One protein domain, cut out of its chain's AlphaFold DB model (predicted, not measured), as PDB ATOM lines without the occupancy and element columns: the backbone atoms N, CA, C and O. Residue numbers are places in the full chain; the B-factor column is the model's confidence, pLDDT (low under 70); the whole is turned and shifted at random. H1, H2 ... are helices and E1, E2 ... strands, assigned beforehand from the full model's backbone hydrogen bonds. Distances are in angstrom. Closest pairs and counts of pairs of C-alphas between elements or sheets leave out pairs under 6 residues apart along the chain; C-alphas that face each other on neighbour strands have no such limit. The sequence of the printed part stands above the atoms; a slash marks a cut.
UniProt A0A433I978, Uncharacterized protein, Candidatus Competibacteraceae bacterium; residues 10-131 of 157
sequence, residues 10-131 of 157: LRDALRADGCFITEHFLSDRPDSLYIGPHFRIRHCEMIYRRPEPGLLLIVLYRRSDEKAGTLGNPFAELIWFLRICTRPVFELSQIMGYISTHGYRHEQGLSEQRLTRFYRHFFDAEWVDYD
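What this domain is: This is residues 10 to 131 of the 157 residues of an uncharacterized protein of Candidatus Competibacteraceae bacterium (UniProt A0A433I978). A twisted wall of five strands has two helices, H1 and H2, over one face, while a third helix, H3, lies off the sheet, beyond its E5 edge and near H2. Two long links reach out from the body, and residues 68 to 73 of the first stick out. The printed part has 122 residues with three named helices and five named strands, in the order H1 E1 E2 E3 E4 H2 E5 H3; the class is mixed, helices and strands. The sheet runs E1 E2 E3 E4 E5 and is mixed, with E4 and E5 parallel and the other neighbours antiparallel. The whole is compact, with a radius of gyration of the C-alphas of 14.9 A and spans of 41 by 33 by 33 A.

Where its parts are: H1, residues 10 to 16, begins with C-alpha 10 at (22.869, -60.114, 19.615) and is 9.8 A long. E1 is residues 21 to 25, 13.1 A, and E2 is residues 34 to 41, 21.1 A. E3, residues 44 to 52, is 24.9 A long, and E4, residues 55 to 63, is 23.6 A long. H2 is residues 76 to 85, 14.3 A, and E5 is residues 94 to 97, 10.2 A. H3, residues 112 to 123, is 16.2 A long and ends with C-alpha 123 at (6.632, -52.675, 20.325).

How they stand to each other: E1, E2, E3 and E4 form a meander, each strand the antiparallel neighbour of the one before, and each successive pair is a hairpin. N 22 and O 38 join E1 to E2 within hydrogen-bond range at 2.9 A, N 46 and O 39 join E2 to E3 at 2.9 A, and N 45 and O 62 join E3 to E4 at 2.7 A. E4, H2 and E5 make a strand-helix-strand unit, two parallel neighbour strands with a helix between, and its crossover is right-handed; N 58 and O 96 are 2.7 A apart. H1 and H2 on one face of the sheet make two layers. H1 has a height over the sheet of 9.7 A and is over E2, slantwise to the strands at 40 degrees on the local plane; it is only just not over E1, on which 2 of its C-alphas fall. H2, at a height of 7.6 A, is only just over E3, with 3 of its 10 C-alphas falling on it, and runs along the strands, at 22 degrees to E3 on the local plane. H1 and H2 are close but not clearly touching: their closest C-alphas, those of Leu 10 and Cys 85, are 7.2 A apart. H3 is not on the sheet; it is near H2, with 5 pairs of C-alphas within 10 A. In H1, H2 and H3 every O i to N i+4 pair is within hydrogen-bond range.

The domain as a whole: The two C-alphas farthest apart, those of Asp 31 and Leu 71, are 44.0 A from each other. The printed part has no cut. The links from E4 to H2 and from E5 to H3 are long. The mean pLDDT of the printed part is 76.1; residues 65 to 72, residue 74 and residues 98 to 131 are under 70.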
ATOM      1  N   LEU A  10      23.072 -61.555  19.774       89.69
ATOM      2  CA  LEU A  10      22.869 -60.114  19.615       89.69
ATOM      3  C   LEU A  10      24.202 -59.367  19.697       89.69
ATOM      4  O   LEU A  10      24.456 -58.466  18.901       89.69
ATOM      5  N   ARG A  11      25.086 -59.788  20.608       90.56
ATOM      6  CA  ARG A  11      26.442 -59.249  20.735       90.56
ATOM      7  C   ARG A  11      27.232 -59.402  19.438       90.56
ATOM      8  O   ARG A  11      27.916 -58.468  19.024       90.56
ATOM      9  N   ASP A  12      27.130 -60.559  18.795       89.44
ATOM     10  CA  ASP A  12      27.843 -60.832  17.546       89.44
ATOM     11  C   ASP A  12      27.286 -60.003  16.384       89.44
ATOM     12  O   ASP A  12      28.054 -59.424  15.616       89.44
ATOM     13  N   ALA A  13      25.962 -59.845  16.303       91.75
ATOM     14  CA  ALA A  13      25.334 -58.976  15.310       91.75
ATOM     15  C   ALA A  13      25.720 -57.499  15.490       91.75
ATOM     16  O   ALA A  13      26.026 -56.818  14.517       91.75
ATOM     17  N   LEU A  14      25.769 -57.011  16.732       92.69
ATOM     18  CA  LEU A  14      26.216 -55.651  17.031       92.69
ATOM     19  C   LEU A  14      27.684 -55.437  16.636       92.69
ATOM     20  O   LEU A  14      28.019 -54.391  16.086       92.69
ATOM     21  N   ARG A  15      28.559 -56.423  16.877       92.38
ATOM     22  CA  ARG A  15      29.956 -56.380  16.411       92.38
ATOM     23  C   ARG A  15      30.049 -56.356  14.890       92.38
ATOM     24  O   ARG A  15      30.845 -55.589  14.356       92.38
ATOM     25  N   ALA A  16      29.242 -57.165  14.206       91.00
ATOM     26  CA  ALA A  16      29.182 -57.185  12.746       91.00
ATOM     27  C   ALA A  16      28.720 -55.836  12.167       91.00
ATOM     28  O   ALA A  16      29.235 -55.407  11.138       91.00
ATOM     29  N   ASP A  17      27.836 -55.128  12.874       89.69
ATOM     30  CA  ASP A  17      27.395 -53.771  12.529       89.69
ATOM     31  C   ASP A  17      28.397 -52.671  12.969       89.69
ATOM     32  O   ASP A  17      28.116 -51.477  12.846       89.69
ATOM     33  N   GLY A  18      29.584 -53.050  13.456       91.38
ATOM     34  CA  GLY A  18      30.688 -52.141  13.778       91.38
ATOM     35  C   GLY A  18      30.693 -51.592  15.208       91.38
ATOM     36  O   GLY A  18      31.502 -50.716  15.519       91.38
ATOM     37  N   CYS A  19      29.831 -52.084  16.103       92.62
ATOM     38  CA  CYS A  19      29.846 -51.673  17.505       92.62
ATOM     39  C   CYS A  19      31.021 -52.306  18.258       92.62
ATOM     40  O   CYS A  19      31.201 -53.526  18.274       92.62
ATOM     41  N   PHE A  20      31.770 -51.478  18.987       93.19
ATOM     42  CA  PHE A  20      32.721 -51.959  19.983       93.19
ATOM     43  C   PHE A  20      31.989 -52.262  21.295       93.19
ATOM     44  O   PHE A  20      31.355 -51.375  21.870       93.19
ATOM     45  N   ILE A  21      32.068 -53.514  21.754       93.31
ATOM     46  CA  ILE A  21      31.308 -54.004  22.911       93.31
ATOM     47  C   ILE A  21      32.249 -54.387  24.048       93.31
ATOM     48  O   ILE A  21      33.060 -55.306  23.903       93.31
ATOM     49  N   THR A  22      32.071 -53.743  25.197       93.19
ATOM     50  CA  THR A  22      32.762 -54.036  26.458       93.19
ATOM     51  C   THR A  22      31.804 -54.659  27.470       93.19
ATOM     52  O   THR A  22      30.590 -54.580  27.312       93.19
ATOM     53  N   GLU A  23      32.329 -55.257  28.534       91.56
ATOM     54  CA  GLU A  23      31.512 -55.645  29.690       91.56
ATOM     55  C   GLU A  23      31.337 -54.450  30.631       91.56
ATOM     56  O   GLU A  23      32.292 -53.708  30.862       91.56
ATOM     57  N   HIS A  24      30.136 -54.258  31.179       89.81
ATOM     58  CA  HIS A  24      29.877 -53.253  32.207       89.81
ATOM     59  C   HIS A  24      29.557 -53.896  33.553       89.81
ATOM     60  O   HIS A  24      28.770 -54.843  33.648       89.81
ATOM     61  N   PHE A  25      30.147 -53.327  34.599       88.19
ATOM     62  CA  PHE A  25      29.973 -53.719  35.988       88.19
ATOM     63  C   PHE A  25      29.438 -52.528  36.780       88.19
ATOM     64  O   PHE A  25      29.650 -51.380  36.401       88.19
ATOM     65  N   LEU A  26      28.755 -52.798  37.891       83.44
ATOM     66  CA  LEU A  26      28.151 -51.769  38.743       83.44
ATOM     67  C   LEU A  26      29.180 -50.756  39.286       83.44
ATOM     68  O   LEU A  26      28.829 -49.641  39.662       83.44
ATOM     69  N   SER A  27      30.439 -51.170  39.378       83.62
ATOM     70  CA  SER A  27      31.583 -50.401  39.859       83.62
ATOM     71  C   SER A  27      32.879 -51.036  39.354       83.62
ATOM     72  O   SER A  27      32.869 -52.184  38.913       83.62
ATOM     73  N   ASP A  28      34.001 -50.337  39.505       85.00
ATOM     74  CA  ASP A  28      35.319 -50.814  39.062       85.00
ATOM     75  C   ASP A  28      35.955 -51.862  39.998       85.00
ATOM     76  O   ASP A  28      37.104 -52.265  39.812       85.00
ATOM     77  N   ARG A  29      35.242 -52.294  41.046       86.44
ATOM     78  CA  ARG A  29      35.773 -53.282  41.993       86.44
ATOM     79  C   ARG A  29      35.799 -54.687  41.368       86.44
ATOM     80  O   ARG A  29      34.873 -55.030  40.635       86.44
ATOM     81  N   PRO A  30      36.786 -55.541  41.694       81.12
ATOM     82  CA  PRO A  30      36.889 -56.891  41.125       81.12
ATOM     83  C   PRO A  30      35.688 -57.804  41.424       81.12
ATOM     84  O   PRO A  30      35.381 -58.700  40.646       81.12
ATOM     85  N   ASP A  31      35.009 -57.581  42.549       83.06
ATOM     86  CA  ASP A  31      33.819 -58.308  43.004       83.06
ATOM     87  C   ASP A  31      32.506 -57.632  42.577       83.06
ATOM     88  O   ASP A  31      31.418 -58.000  43.032       83.06
ATOM     89  N   SER A  32      32.602 -56.620  41.713       81.81
ATOM     90  CA  SER A  32      31.452 -55.849  41.285       81.81
ATOM     91  C   SER A  32      30.466 -56.690  40.488       81.81
ATOM     92  O   SER A  32      30.809 -57.619  39.753       81.81
ATOM     93  N   LEU A  33      29.190 -56.347  40.638       82.12
ATOM     94  CA  LEU A  33      28.123 -57.034  39.942       82.12
ATOM     95  C   LEU A  33      28.218 -56.747  38.444       82.12
ATOM     96  O   LEU A  33      28.099 -55.600  38.018       82.12
ATOM     97  N   TYR A  34      28.349 -57.807  37.653       85.06
ATOM     98  CA  TYR A  34      28.193 -57.727  36.208       85.06
ATOM     99  C   TYR A  34      26.776 -57.277  35.836       85.06
ATOM    100  O   TYR A  34      25.789 -57.900  36.243       85.06
ATOM    101  N   ILE A  35      26.688 -56.208  35.045       85.25
ATOM    102  CA  ILE A  35      25.427 -55.624  34.591       85.25
ATOM    103  C   ILE A  35      25.062 -56.144  33.202       85.25
ATOM    104  O   ILE A  35      23.926 -56.580  33.000       85.25
ATOM    105  N   GLY A  36      26.002 -56.125  32.257       88.75
ATOM    106  CA  GLY A  36      25.726 -56.543  30.886       88.75
ATOM    107  C   GLY A  36      26.697 -55.988  29.845       88.75
ATOM    108  O   GLY A  36      27.584 -55.198  30.194       88.75
ATOM    109  N   PRO A  37      26.531 -56.364  28.562       92.69
ATOM    110  CA  PRO A  37      27.295 -55.775  27.478       92.69
ATOM    111  C   PRO A  37      26.981 -54.287  27.333       92.69
ATOM    112  O   PRO A  37      25.826 -53.857  27.390       92.69
ATOM    113  N   HIS A  38      28.034 -53.514  27.118       92.81
ATOM    114  CA  HIS A  38      28.013 -52.076  26.936       92.81
ATOM    115  C   HIS A  38      28.598 -51.722  25.577       92.81
ATOM    116  O   HIS A  38      29.645 -52.237  25.186       92.81
ATOM    117  N   PHE A  39      27.940 -50.813  24.872       94.12
ATOM    118  CA  PHE A  39      28.457 -50.272  23.627       94.12
ATOM    119  C   PHE A  39      28.030 -48.824  23.439       94.12
ATOM    120  O   PHE A  39      27.066 -48.337  24.039       94.12
ATOM    121  N   ARG A  40      28.764 -48.140  22.563       90.88
ATOM    122  CA  ARG A  40      28.431 -46.790  22.118       90.88
ATOM    123  C   ARG A  40      28.171 -46.785  20.626       90.88
ATOM    124  O   ARG A  40      28.898 -47.414  19.862       90.88
ATOM    125  N   ILE A  41      27.151 -46.040  20.226       88.00
ATOM    126  CA  ILE A  41      26.839 -45.757  18.832       88.00
ATOM    127  C   ILE A  41      26.590 -44.260  18.689       88.00
ATOM    128  O   ILE A  41      25.636 -43.714  19.240       88.00
ATOM    129  N   ARG A  42      27.474 -43.578  17.952       85.31
ATOM    130  CA  ARG A  42      27.456 -42.112  17.810       85.31
ATOM    131  C   ARG A  42      27.421 -41.433  19.191       85.31
ATOM    132  O   ARG A  42      28.317 -41.657  19.994       85.31
ATOM    133  N   HIS A  43      26.375 -40.657  19.471       79.88
ATOM    134  CA  HIS A  43      26.164 -39.930  20.725       79.88
ATOM    135  C   HIS A  43      25.281 -40.710  21.704       79.88
ATOM    136  O   HIS A  43      24.546 -40.108  22.482       79.88
ATOM    137  N   CYS A  44      25.228 -42.037  21.604       84.25
ATOM    138  CA  CYS A  44      24.394 -42.883  22.449       84.25
ATOM    139  C   CYS A  44      25.226 -43.982  23.096       84.25
ATOM    140  O   CYS A  44      26.091 -44.592  22.471       84.25
ATOM    141  N   GLU A  45      24.922 -44.242  24.352       87.50
ATOM    142  CA  GLU A  45      25.483 -45.284  25.185       87.50
ATOM    143  C   GLU A  45      24.364 -46.235  25.583       87.50
ATOM    144  O   GLU A  45      23.274 -45.809  25.982       87.50
ATOM    145  N   MET A  46      24.638 -47.527  25.445       89.75
ATOM    146  CA  MET A  46      23.678 -48.580  25.716       89.75
ATOM    147  C   MET A  46      24.306 -49.658  26.578       89.75
ATOM    148  O   MET A  46      25.446 -50.065  26.355       89.75
ATOM    149  N   ILE A  47      23.528 -50.126  27.547       89.56
ATOM    150  CA  ILE A  47      23.824 -51.317  28.338       89.56
ATOM    151  C   ILE A  47      22.581 -52.184  28.290       89.56
ATOM    152  O   ILE A  47      21.480 -51.708  28.575       89.56
ATOM    153  N   TYR A  48      22.746 -53.452  27.942       89.44
ATOM    154  CA  TYR A  48      21.643 -54.402  27.940       89.44
ATOM    155  C   TYR A  48      22.025 -55.686  28.659       89.44
ATOM    156  O   TYR A  48      23.186 -55.923  28.960       89.44
ATOM    157  N   ARG A  49      21.040 -56.528  28.947       86.81
ATOM    158  CA  ARG A  49      21.230 -57.853  29.522       86.81
ATOM    159  C   ARG A  49      20.234 -58.817  28.904       86.81
ATOM    160  O   ARG A  49      19.069 -58.473  28.728       86.81
ATOM    161  N   ARG A  50      20.679 -60.040  28.627       85.81
ATOM    162  CA  ARG A  50      19.823 -61.126  28.146       85.81
ATOM    163  C   ARG A  50      19.771 -62.253  29.182       85.81
ATOM    164  O   ARG A  50      20.561 -63.190  29.114       85.81
ATOM    165  N   PRO A  51      18.923 -62.126  30.215       79.81
ATOM    166  CA  PRO A  51      18.830 -63.119  31.287       79.81
ATOM    167  C   PRO A  51      18.207 -64.447  30.833       79.81
ATOM    168  O   PRO A  51      18.453 -65.470  31.466       79.81
ATOM    169  N   GLU A  52      17.413 -64.432  29.760       83.31
ATOM    170  CA  GLU A  52      16.724 -65.592  29.187       83.31
ATOM    171  C   GLU A  52      16.728 -65.504  27.654       83.31
ATOM    172  O   GLU A  52      16.842 -64.395  27.123       83.31
ATOM    173  N   PRO A  53      16.547 -66.625  26.926       82.75
ATOM    174  CA  PRO A  53      16.498 -66.598  25.467       82.75
ATOM    175  C   PRO A  53      15.486 -65.577  24.935       82.75
ATOM    176  O   PRO A  53      15.848 -64.750  24.109       82.75
ATOM    177  N   GLY A  54      14.259 -65.566  25.462       84.06
ATOM    178  CA  GLY A  54      13.185 -64.703  24.968       84.06
ATOM    179  C   GLY A  54      13.140 -63.291  25.553       84.06
ATOM    180  O   GLY A  54      12.239 -62.534  25.193       84.06
ATOM    181  N   LEU A  55      14.054 -62.923  26.458       83.50
ATOM    182  CA  LEU A  55      13.963 -61.677  27.223       83.50
ATOM    183  C   LEU A  55      15.218 -60.820  27.077       83.50
ATOM    184  O   LEU A  55      16.311 -61.221  27.480       83.50
ATOM    185  N   LEU A  56      15.028 -59.593  26.595       86.75
ATOM    186  CA  LEU A  56      16.053 -58.557  26.565       86.75
ATOM    187  C   LEU A  56      15.712 -57.434  27.546       86.75
ATOM    188  O   LEU A  56      14.616 -56.880  27.526       86.75
ATOM    189  N   LEU A  57      16.683 -57.068  28.371       85.25
ATOM    190  CA  LEU A  57      16.610 -55.967  29.319       85.25
ATOM    191  C   LEU A  57      17.538 -54.842  28.855       85.25
ATOM    192  O   LEU A  57      18.751 -55.015  28.860       85.25
ATOM    193  N   ILE A  58      17.005 -53.685  28.480       86.44
ATOM    194  CA  ILE A  58      17.778 -52.465  28.227       86.44
ATOM    195  C   ILE A  58      17.981 -51.774  29.574       86.44
ATOM    196  O   ILE A  58      17.086 -51.106  30.092       86.44
ATOM    197  N   VAL A  59      19.163 -51.978  30.151       83.25
ATOM    198  CA  VAL A  59      19.529 -51.473  31.479       83.25
ATOM    199  C   VAL A  59      19.819 -49.977  31.437       83.25
ATOM    200  O   VAL A  59      19.414 -49.241  32.333       83.25
ATOM    201  N   LEU A  60      20.506 -49.521  30.389       81.44
ATOM    202  CA  LEU A  60      20.798 -48.113  30.166       81.44
ATOM    203  C   LEU A  60      20.601 -47.777  28.694       81.44
ATOM    204  O   LEU A  60      21.128 -48.454  27.814       81.44
ATOM    205  N   TYR A  61      19.909 -46.673  28.455       83.25
ATOM    206  CA  TYR A  61      20.034 -45.895  27.235       83.25
ATOM    207  C   TYR A  61      20.309 -44.451  27.641       83.25
ATOM    208  O   TYR A  61      19.488 -43.823  28.313       83.25
ATOM    209  N   ARG A  62      21.472 -43.932  27.251       78.56
ATOM    210  CA  ARG A  62      21.902 -42.567  27.557       78.56
ATOM    211  C   ARG A  62      22.425 -41.900  26.298       78.56
ATOM    212  O   ARG A  62      23.183 -42.498  25.552       78.56
ATOM    213  N   ARG A  63      22.056 -40.644  26.067       76.94
ATOM    214  CA  ARG A  63      22.621 -39.821  24.990       76.94
ATOM    215  C   ARG A  63      23.729 -38.921  25.543       76.94
ATOM    216  O   ARG A  63      23.523 -38.248  26.545       76.94
ATOM    217  N   SER A  64      24.906 -38.888  24.945       71.94
ATOM    218  CA  SER A  64      25.952 -37.960  25.385       71.94
ATOM    219  C   SER A  64      25.650 -36.530  24.939       71.94
ATOM    220  O   SER A  64      25.848 -35.611  25.721       71.94
ATOM    221  N   ASP A  65      25.099 -36.359  23.730       67.69
ATOM    222  CA  ASP A  65      24.945 -35.049  23.094       67.69
ATOM    223  C   ASP A  65      23.619 -34.905  22.331       67.69
ATOM    224  O   ASP A  65      22.980 -35.877  21.890       67.69
ATOM    225  N   GLU A  66      23.218 -33.653  22.121       60.06
ATOM    226  CA  GLU A  66      22.154 -33.300  21.191       60.06
ATOM    227  C   GLU A  66      22.720 -33.130  19.774       60.06
ATOM    228  O   GLU A  66      23.783 -32.542  19.579       60.06
ATOM    229  N   LYS A  67      22.012 -33.640  18.756       58.44
ATOM    230  CA  LYS A  67      22.342 -33.307  17.367       58.44
ATOM    231  C   LYS A  67      21.984 -31.841  17.143       58.44
ATOM    232  O   LYS A  67      20.829 -31.533  16.858       58.44
ATOM    233  N   ALA A  68      22.960 -30.947  17.253       51.97
ATOM    234  CA  ALA A  68      22.766 -29.551  16.892       51.97
ATOM    235  C   ALA A  68      22.287 -29.457  15.427       51.97
ATOM    236  O   ALA A  68      22.924 -29.986  14.517       51.97
ATOM    237  N   GLY A  69      21.134 -28.816  15.203       53.12
ATOM    238  CA  GLY A  69      20.690 -28.396  13.869       53.12
ATOM    239  C   GLY A  69      19.996 -29.435  12.979       53.12
ATOM    240  O   GLY A  69      19.850 -29.174  11.788       53.12
ATOM    241  N   THR A  70      19.530 -30.584  13.491       51.78
ATOM    242  CA  THR A  70      18.736 -31.527  12.670       51.78
ATOM    243  C   THR A  70      17.399 -31.893  13.309       51.78
ATOM    244  O   THR A  70      17.339 -32.272  14.472       51.78
ATOM    245  N   LEU A  71      16.328 -31.877  12.502       58.62
ATOM    246  CA  LEU A  71      14.987 -32.427  12.796       58.62
ATOM    247  C   LEU A  71      14.985 -33.972  12.916       58.62
ATOM    248  O   LEU A  71      14.002 -34.644  12.608       58.62
ATOM    249  N   GLY A  72      16.117 -34.566  13.295       63.06
ATOM    250  CA  GLY A  72      16.280 -36.006  13.402       63.06
ATOM    251  C   GLY A  72      15.548 -36.563  14.618       63.06
ATOM    252  O   GLY A  72      15.470 -35.918  15.660       63.06
ATOM    253  N   ASN A  73      15.044 -37.792  14.504       70.75
ATOM    254  CA  ASN A  73      14.447 -38.479  15.643       70.75
ATOM    255  C   ASN A  73      15.508 -38.660  16.755       70.75
ATOM    256  O   ASN A  73      16.515 -39.329  16.513       70.75
ATOM    257  N   PRO A  74      15.297 -38.119  17.970       69.31
ATOM    258  CA  PRO A  74      16.251 -38.222  19.079       69.31
ATOM    259  C   PRO A  74      16.423 -39.644  19.637       69.31
ATOM    260  O   PRO A  74      17.286 -39.874  20.482       69.31
ATOM    261  N   PHE A  75      15.609 -40.595  19.178       75.31
ATOM    262  CA  PHE A  75      15.703 -42.021  19.486       75.31
ATOM    263  C   PHE A  75      16.121 -42.853  18.276       75.31
ATOM    264  O   PHE A  75      15.967 -44.067  18.314       75.31
ATOM    265  N   ALA A  76      16.619 -42.244  17.194       80.06
ATOM    266  CA  ALA A  76      16.975 -42.970  15.974       80.06
ATOM    267  C   ALA A  76      17.925 -44.147  16.249       80.06
ATOM    268  O   ALA A  76      17.726 -45.236  15.717       80.06
ATOM    269  N   GLU A  77      18.913 -43.949  17.116       85.12
ATOM    270  CA  GLU A  77      19.889 -44.958  17.514       85.12
ATOM    271  C   GLU A  77      19.255 -46.075  18.364       85.12
ATOM    272  O   GLU A  77      19.532 -47.253  18.141       85.12
ATOM    273  N   LEU A  78      18.327 -45.743  19.265       82.88
ATOM    274  CA  LEU A  78      17.562 -46.743  20.016       82.88
ATOM    275  C   LEU A  78      16.613 -47.535  19.109       82.88
ATOM    276  O   LEU A  78      16.509 -48.749  19.226       82.88
ATOM    277  N   ILE A  79      15.961 -46.873  18.155       82.81
ATOM    278  CA  ILE A  79      15.099 -47.523  17.159       82.81
ATOM    279  C   ILE A  79      15.914 -48.465  16.282       82.81
ATOM    280  O   ILE A  79      15.470 -49.574  16.000       82.81
ATOM    281  N   TRP A  80      17.097 -48.033  15.848       88.00
ATOM    282  CA  TRP A  80      18.025 -48.879  15.110       88.00
ATOM    283  C   TRP A  80      18.375 -50.135  15.912       88.00
ATOM    284  O   TRP A  80      18.219 -51.238  15.393       88.00
ATOM    285  N   PHE A  81      18.734 -49.981  17.189       89.75
ATOM    286  CA  PHE A  81      19.036 -51.113  18.064       89.75
ATOM    287  C   PHE A  81      17.840 -52.057  18.197       89.75
ATOM    288  O   PHE A  81      17.963 -53.262  17.996       89.75
ATOM    289  N   LEU A  82      16.651 -51.515  18.454       86.38
ATOM    290  CA  LEU A  82      15.441 -52.316  18.603       86.38
ATOM    291  C   LEU A  82      15.072 -53.058  17.312       86.38
ATOM    292  O   LEU A  82      14.637 -54.201  17.383       86.38
ATOM    293  N   ARG A  83      15.302 -52.461  16.136       86.81
ATOM    294  CA  ARG A  83      15.126 -53.136  14.835       86.81
ATOM    295  C   ARG A  83      16.086 -54.305  14.633       86.81
ATOM    296  O   ARG A  83      15.759 -55.227  13.891       86.81
ATOM    297  N   ILE A  84      17.269 -54.268  15.242       89.56
ATOM    298  CA  ILE A  84      18.142 -55.442  15.290       89.56
ATOM    299  C   ILE A  84      17.484 -56.482  16.187       89.56
ATOM    300  O   ILE A  84      17.242 -57.592  15.735       89.56
ATOM    301  N   CYS A  85      17.111 -56.111  17.411       87.81
ATOM    302  CA  CYS A  85      16.526 -57.029  18.386       87.81
ATOM    303  C   CYS A  85      15.255 -57.739  17.885       87.81
ATOM    304  O   CYS A  85      15.035 -58.894  18.229       87.81
ATOM    305  N   THR A  86      14.443 -57.105  17.036       83.75
ATOM    306  CA  THR A  86      13.235 -57.729  16.469       83.75
ATOM    307  C   THR A  86      13.506 -58.726  15.339       83.75
ATOM    308  O   THR A  86      12.560 -59.313  14.810       83.75
ATOM    309  N   ARG A  87      14.765 -58.948  14.934       87.38
ATOM    310  CA  ARG A  87      15.082 -59.981  13.939       87.38
ATOM    311  C   ARG A  87      14.759 -61.372  14.518       87.38
ATOM    312  O   ARG A  87      15.214 -61.676  15.621       87.38
ATOM    313  N   PRO A  88      14.069 -62.256  13.767       85.00
ATOM    314  CA  PRO A  88      13.640 -63.569  14.265       85.00
ATOM    315  C   PRO A  88      14.767 -64.448  14.818       85.00
ATOM    316  O   PRO A  88      14.542 -65.212  15.746       85.00
ATOM    317  N   VAL A  89      15.987 -64.295  14.294       86.75
ATOM    318  CA  VAL A  89      17.188 -65.030  14.735       86.75
ATOM    319  C   VAL A  89      17.516 -64.841  16.220       86.75
ATOM    320  O   VAL A  89      18.227 -65.654  16.804       86.75
ATOM    321  N   PHE A  90      17.014 -63.774  16.847       87.19
ATOM    322  CA  PHE A  90      17.223 -63.535  18.271       87.19
ATOM    323  C   PHE A  90      16.132 -64.133  19.152       87.19
ATOM    324  O   PHE A  90      16.316 -64.114  20.361       87.19
ATOM    325  N   GLU A  91      15.038 -64.662  18.594       86.31
ATOM    326  CA  GLU A  91      13.966 -65.346  19.339       86.31
ATOM    327  C   GLU A  91      13.425 -64.546  20.543       86.31
ATOM    328  O   GLU A  91      12.977 -65.110  21.540       86.31
ATOM    329  N   LEU A  92      13.483 -63.210  20.479       84.00
ATOM    330  CA  LEU A  92      13.014 -62.348  21.559       84.00
ATOM    331  C   LEU A  92      11.485 -62.290  21.550       84.00
ATOM    332  O   LEU A  92      10.876 -61.807  20.600       84.00
ATOM    333  N   SER A  93      10.875 -62.737  22.645       81.81
ATOM    334  CA  SER A  93       9.445 -62.570  22.911       81.81
ATOM    335  C   SER A  93       9.138 -61.281  23.671       81.81
ATOM    336  O   SER A  93       8.001 -60.821  23.665       81.81
ATOM    337  N   GLN A  94      10.129 -60.711  24.367       77.69
ATOM    338  CA  GLN A  94       9.938 -59.539  25.212       77.69
ATOM    339  C   GLN A  94      11.203 -58.673  25.278       77.69
ATOM    340  O   GLN A  94      12.310 -59.165  25.507       77.69
ATOM    341  N   ILE A  95      11.023 -57.358  25.136       79.06
ATOM    342  CA  ILE A  95      12.058 -56.349  25.379       79.06
ATOM    343  C   ILE A  95      11.536 -55.396  26.451       79.06
ATOM    344  O   ILE A  95      10.469 -54.808  26.297       79.06
ATOM    345  N   MET A  96      12.287 -55.234  27.536       77.81
ATOM    346  CA  MET A  96      11.974 -54.300  28.616       77.81
ATOM    347  C   MET A  96      13.108 -53.301  28.765       77.81
ATOM    348  O   MET A  96      14.267 -53.662  28.604       77.81
ATOM    349  N   GLY A  97      12.805 -52.059  29.119       72.81
ATOM    350  CA  GLY A  97      13.840 -51.058  29.337       72.81
ATOM    351  C   GLY A  97      13.329 -49.860  30.106       72.81
ATOM    352  O   GLY A  97      12.138 -49.558  30.079       72.81
ATOM    353  N   TYR A  98      14.245 -49.170  30.777       68.69
ATOM    354  CA  TYR A  98      13.969 -47.869  31.369       68.69
ATOM    355  C   TYR A  98      14.630 -46.776  30.535       68.69
ATOM    356  O   TYR A  98      15.819 -46.846  30.226       68.69
ATOM    357  N   ILE A  99      13.855 -45.754  30.176       63.91
ATOM    358  CA  ILE A  99      14.366 -44.592  29.454       63.91
ATOM    359  C   ILE A  99      14.064 -43.360  30.288       63.91
ATOM    360  O   ILE A  99      12.914 -42.943  30.404       63.91
ATOM    361  N   SER A 100      15.114 -42.773  30.856       60.62
ATOM    362  CA  SER A 100      15.032 -41.463  31.490       60.62
ATOM    363  C   SER A 100      15.403 -40.386  30.488       60.62
ATOM    364  O   SER A 100      16.496 -40.397  29.922       60.62
ATOM    365  N   THR A 101      14.513 -39.417  30.306       59.28
ATOM    366  CA  THR A 101      14.812 -38.197  29.549       59.28
ATOM    367  C   THR A 101      15.143 -37.015  30.461       59.28
ATOM    368  O   THR A 101      15.232 -35.890  29.977       59.28
ATOM    369  N   HIS A 102      15.297 -37.235  31.775       55.53
ATOM    370  CA  HIS A 102      15.371 -36.161  32.773       55.53
ATOM    371  C   HIS A 102      16.534 -35.187  32.521       55.53
ATOM    372  O   HIS A 102      16.358 -33.982  32.658       55.53
ATOM    373  N   GLY A 103      17.682 -35.686  32.048       53.16
ATOM    374  CA  GLY A 103      18.843 -34.856  31.702       53.16
ATOM    375  C   GLY A 103      18.730 -34.053  30.396       53.16
ATOM    376  O   GLY A 103      19.604 -33.240  30.132       53.16
ATOM    377  N   TYR A 104      17.684 -34.255  29.581       52.44
ATOM    378  CA  TYR A 104      17.540 -33.648  28.241       52.44
ATOM    379  C   TYR A 104      16.374 -32.666  28.132       52.44
ATOM    380  O   TYR A 104      16.013 -32.249  27.030       52.44
ATOM    381  N   ARG A 105      15.742 -32.306  29.252       51.91
ATOM    382  CA  ARG A 105      14.705 -31.274  29.254       51.91
ATOM    383  C   ARG A 105      15.355 -29.887  29.183       51.91
ATOM    384  O   ARG A 105      15.310 -29.140  30.149       51.91
ATOM    385  N   HIS A 106      15.916 -29.519  28.031       47.00
ATOM    386  CA  HIS A 106      15.797 -28.119  27.624       47.00
ATOM    387  C   HIS A 106      14.309 -27.846  27.366       47.00
ATOM    388  O   HIS A 106      13.577 -28.764  26.995       47.00
ATOM    389  N   GLU A 107      13.857 -26.618  27.611       48.69
ATOM    390  CA  GLU A 107      12.462 -26.187  27.832       48.69
ATOM    391  C   GLU A 107      11.418 -26.593  26.757       48.69
ATOM    392  O   GLU A 107      10.230 -26.327  26.925       48.69
ATOM    393  N   GLN A 108      11.815 -27.282  25.678       49.94
ATOM    394  CA  GLN A 108      10.953 -27.784  24.597       49.94
ATOM    395  C   GLN A 108      11.249 -29.234  24.130       49.94
ATOM    396  O   GLN A 108      10.789 -29.651  23.065       49.94
ATOM    397  N   GLY A 109      12.000 -30.031  24.899       53.41
ATOM    398  CA  GLY A 109      12.310 -31.431  24.568       53.41
ATOM    399  C   GLY A 109      11.089 -32.371  24.560       53.41
ATOM    400  O   GLY A 109      10.059 -32.100  25.179       53.41
ATOM    401  N   LEU A 110      11.191 -33.511  23.858       55.34
ATOM    402  CA  LEU A 110      10.135 -34.537  23.820       55.34
ATOM    403  C   LEU A 110       9.771 -35.000  25.238       55.34
ATOM    404  O   LEU A 110      10.607 -35.547  25.955       55.34
ATOM    405  N   SER A 111       8.507 -34.817  25.626       59.84
ATOM    406  CA  SER A 111       8.013 -35.272  26.924       59.84
ATOM    407  C   SER A 111       8.030 -36.801  27.030       59.84
ATOM    408  O   SER A 111       7.837 -37.509  26.038       59.84
ATOM    409  N   GLU A 112       8.183 -37.318  28.251       59.25
ATOM    410  CA  GLU A 112       8.095 -38.757  28.561       59.25
ATOM    411  C   GLU A 112       6.817 -39.388  27.985       59.25
ATOM    412  O   GLU A 112       6.855 -40.485  27.442       59.25
ATOM    413  N   GLN A 113       5.707 -38.643  27.956       62.22
ATOM    414  CA  GLN A 113       4.449 -39.080  27.342       62.22
ATOM    415  C   GLN A 113       4.551 -39.343  25.828       62.22
ATOM    416  O   GLN A 113       3.914 -40.270  25.320       62.22
ATOM    417  N   ARG A 114       5.328 -38.540  25.083       61.12
ATOM    418  CA  ARG A 114       5.553 -38.758  23.643       61.12
ATOM    419  C   ARG A 114       6.432 -39.984  23.400       61.12
ATOM    420  O   ARG A 114       6.139 -40.729  22.467       61.12
ATOM    421  N   LEU A 115       7.420 -40.249  24.266       62.91
ATOM    422  CA  LEU A 115       8.134 -41.533  24.258       62.91
ATOM    423  C   LEU A 115       7.176 -42.686  24.497       62.91
ATOM    424  O   LEU A 115       7.159 -43.625  23.713       62.91
ATOM    425  N   THR A 116       6.376 -42.630  25.561       61.69
ATOM    426  CA  THR A 116       5.489 -43.738  25.926       61.69
ATOM    427  C   THR A 116       4.552 -44.100  24.776       61.69
ATOM    428  O   THR A 116       4.375 -45.277  24.474       61.69
ATOM    429  N   ARG A 117       3.993 -43.100  24.077       66.69
ATOM    430  CA  ARG A 117       3.168 -43.335  22.880       66.69
ATOM    431  C   ARG A 117       3.959 -43.965  21.735       66.69
ATOM    432  O   ARG A 117       3.450 -44.875  21.092       66.69
ATOM    433  N   PHE A 118       5.189 -43.515  21.506       64.88
ATOM    434  CA  PHE A 118       6.078 -44.098  20.503       64.88
ATOM    435  C   PHE A 118       6.390 -45.575  20.809       64.88
ATOM    436  O   PHE A 118       6.240 -46.427  19.939       64.88
ATOM    437  N   TYR A 119       6.740 -45.904  22.054       61.41
ATOM    438  CA  TYR A 119       7.049 -47.277  22.473       61.41
ATOM    439  C   TYR A 119       5.858 -48.224  22.371       61.41
ATOM    440  O   TYR A 119       5.999 -49.322  21.834       61.41
ATOM    441  N   ARG A 120       4.679 -47.781  22.819       64.69
ATOM    442  CA  ARG A 120       3.436 -48.545  22.654       64.69
ATOM    443  C   ARG A 120       3.138 -48.828  21.184       64.69
ATOM    444  O   ARG A 120       2.741 -49.932  20.852       64.69
ATOM    445  N   HIS A 121       3.366 -47.853  20.303       66.44
ATOM    446  CA  HIS A 121       3.073 -48.004  18.878       66.44
ATOM    447  C   HIS A 121       3.986 -49.011  18.163       66.44
ATOM    448  O   HIS A 121       3.507 -49.761  17.321       66.44
ATOM    449  N   PHE A 122       5.287 -49.030  18.469       54.97
ATOM    450  CA  PHE A 122       6.246 -49.867  17.735       54.97
ATOM    451  C   PHE A 122       6.456 -51.267  18.321       54.97
ATOM    452  O   PHE A 122       6.882 -52.156  17.587       54.97
ATOM    453  N   PHE A 123       6.205 -51.461  19.618       56.31
ATOM    454  CA  PHE A 123       6.632 -52.675  20.325       56.31
ATOM    455  C   PHE A 123       5.576 -53.262  21.266       56.31
ATOM    456  O   PHE A 123       5.920 -54.152  22.037       56.31
ATOM    457  N   ASP A 124       4.341 -52.743  21.257       59.16
ATOM    458  CA  ASP A 124       3.318 -53.061  22.269       59.16
ATOM    459  C   ASP A 124       3.868 -52.931  23.706       59.16
ATOM    460  O   ASP A 124       3.598 -53.722  24.606       59.16
ATOM    461  N   ALA A 125       4.760 -51.953  23.905       55.47
ATOM    462  CA  ALA A 125       5.561 -51.887  25.115       55.47
ATOM    463  C   ALA A 125       4.709 -51.508  26.336       55.47
ATOM    464  O   ALA A 125       4.045 -50.464  26.362       55.47
ATOM    465  N   GLU A 126       4.811 -52.316  27.388       55.50
ATOM    466  CA  GLU A 126       4.214 -52.028  28.689       55.50
ATOM    467  C   GLU A 126       5.081 -51.043  29.486       55.50
ATOM    468  O   GLU A 126       6.308 -51.161  29.551       55.50
ATOM    469  N   TRP A 127       4.436 -50.056  30.115       58.25
ATOM    470  CA  TRP A 127       5.117 -49.166  31.053       58.25
ATOM    471  C   TRP A 127       5.284 -49.872  32.393       58.25
ATOM    472  O   TRP A 127       4.302 -50.318  32.987       58.25
ATOM    473  N   VAL A 128       6.517 -49.908  32.887       59.47
ATOM    474  CA  VAL A 128       6.854 -50.467  34.193       59.47
ATOM    475  C   VAL A 128       7.504 -49.381  35.034       59.47
ATOM    476  O   VAL A 128       8.472 -48.756  34.599       59.47
ATOM    477  N   ASP A 129       6.990 -49.174  36.246       59.19
ATOM    478  CA  ASP A 129       7.615 -48.256  37.192       59.19
ATOM    479  C   ASP A 129       8.989 -48.787  37.600       59.19
ATOM    480  O   ASP A 129       9.141 -49.919  38.066       59.19
ATOM    481  N   TYR A 130      10.005 -47.951  37.404       59.97
ATOM    482  CA  TYR A 130      11.367 -48.277  37.786       59.97
ATOM    483  C   TYR A 130      11.515 -48.221  39.308       59.97
ATOM    484  O   TYR A 130      11.308 -47.182  39.926       59.97
ATOM    485  N   ASP A 131      11.913 -49.341  39.905       61.91
ATOM    486  CA  ASP A 131      12.078 -49.482  41.355       61.91
ATOM    487  C   ASP A 131      13.547 -49.522  41.815       61.91
ATOM    488  O   ASP A 131      13.824 -49.851  42.967       61.91
TER     489      ASP A 131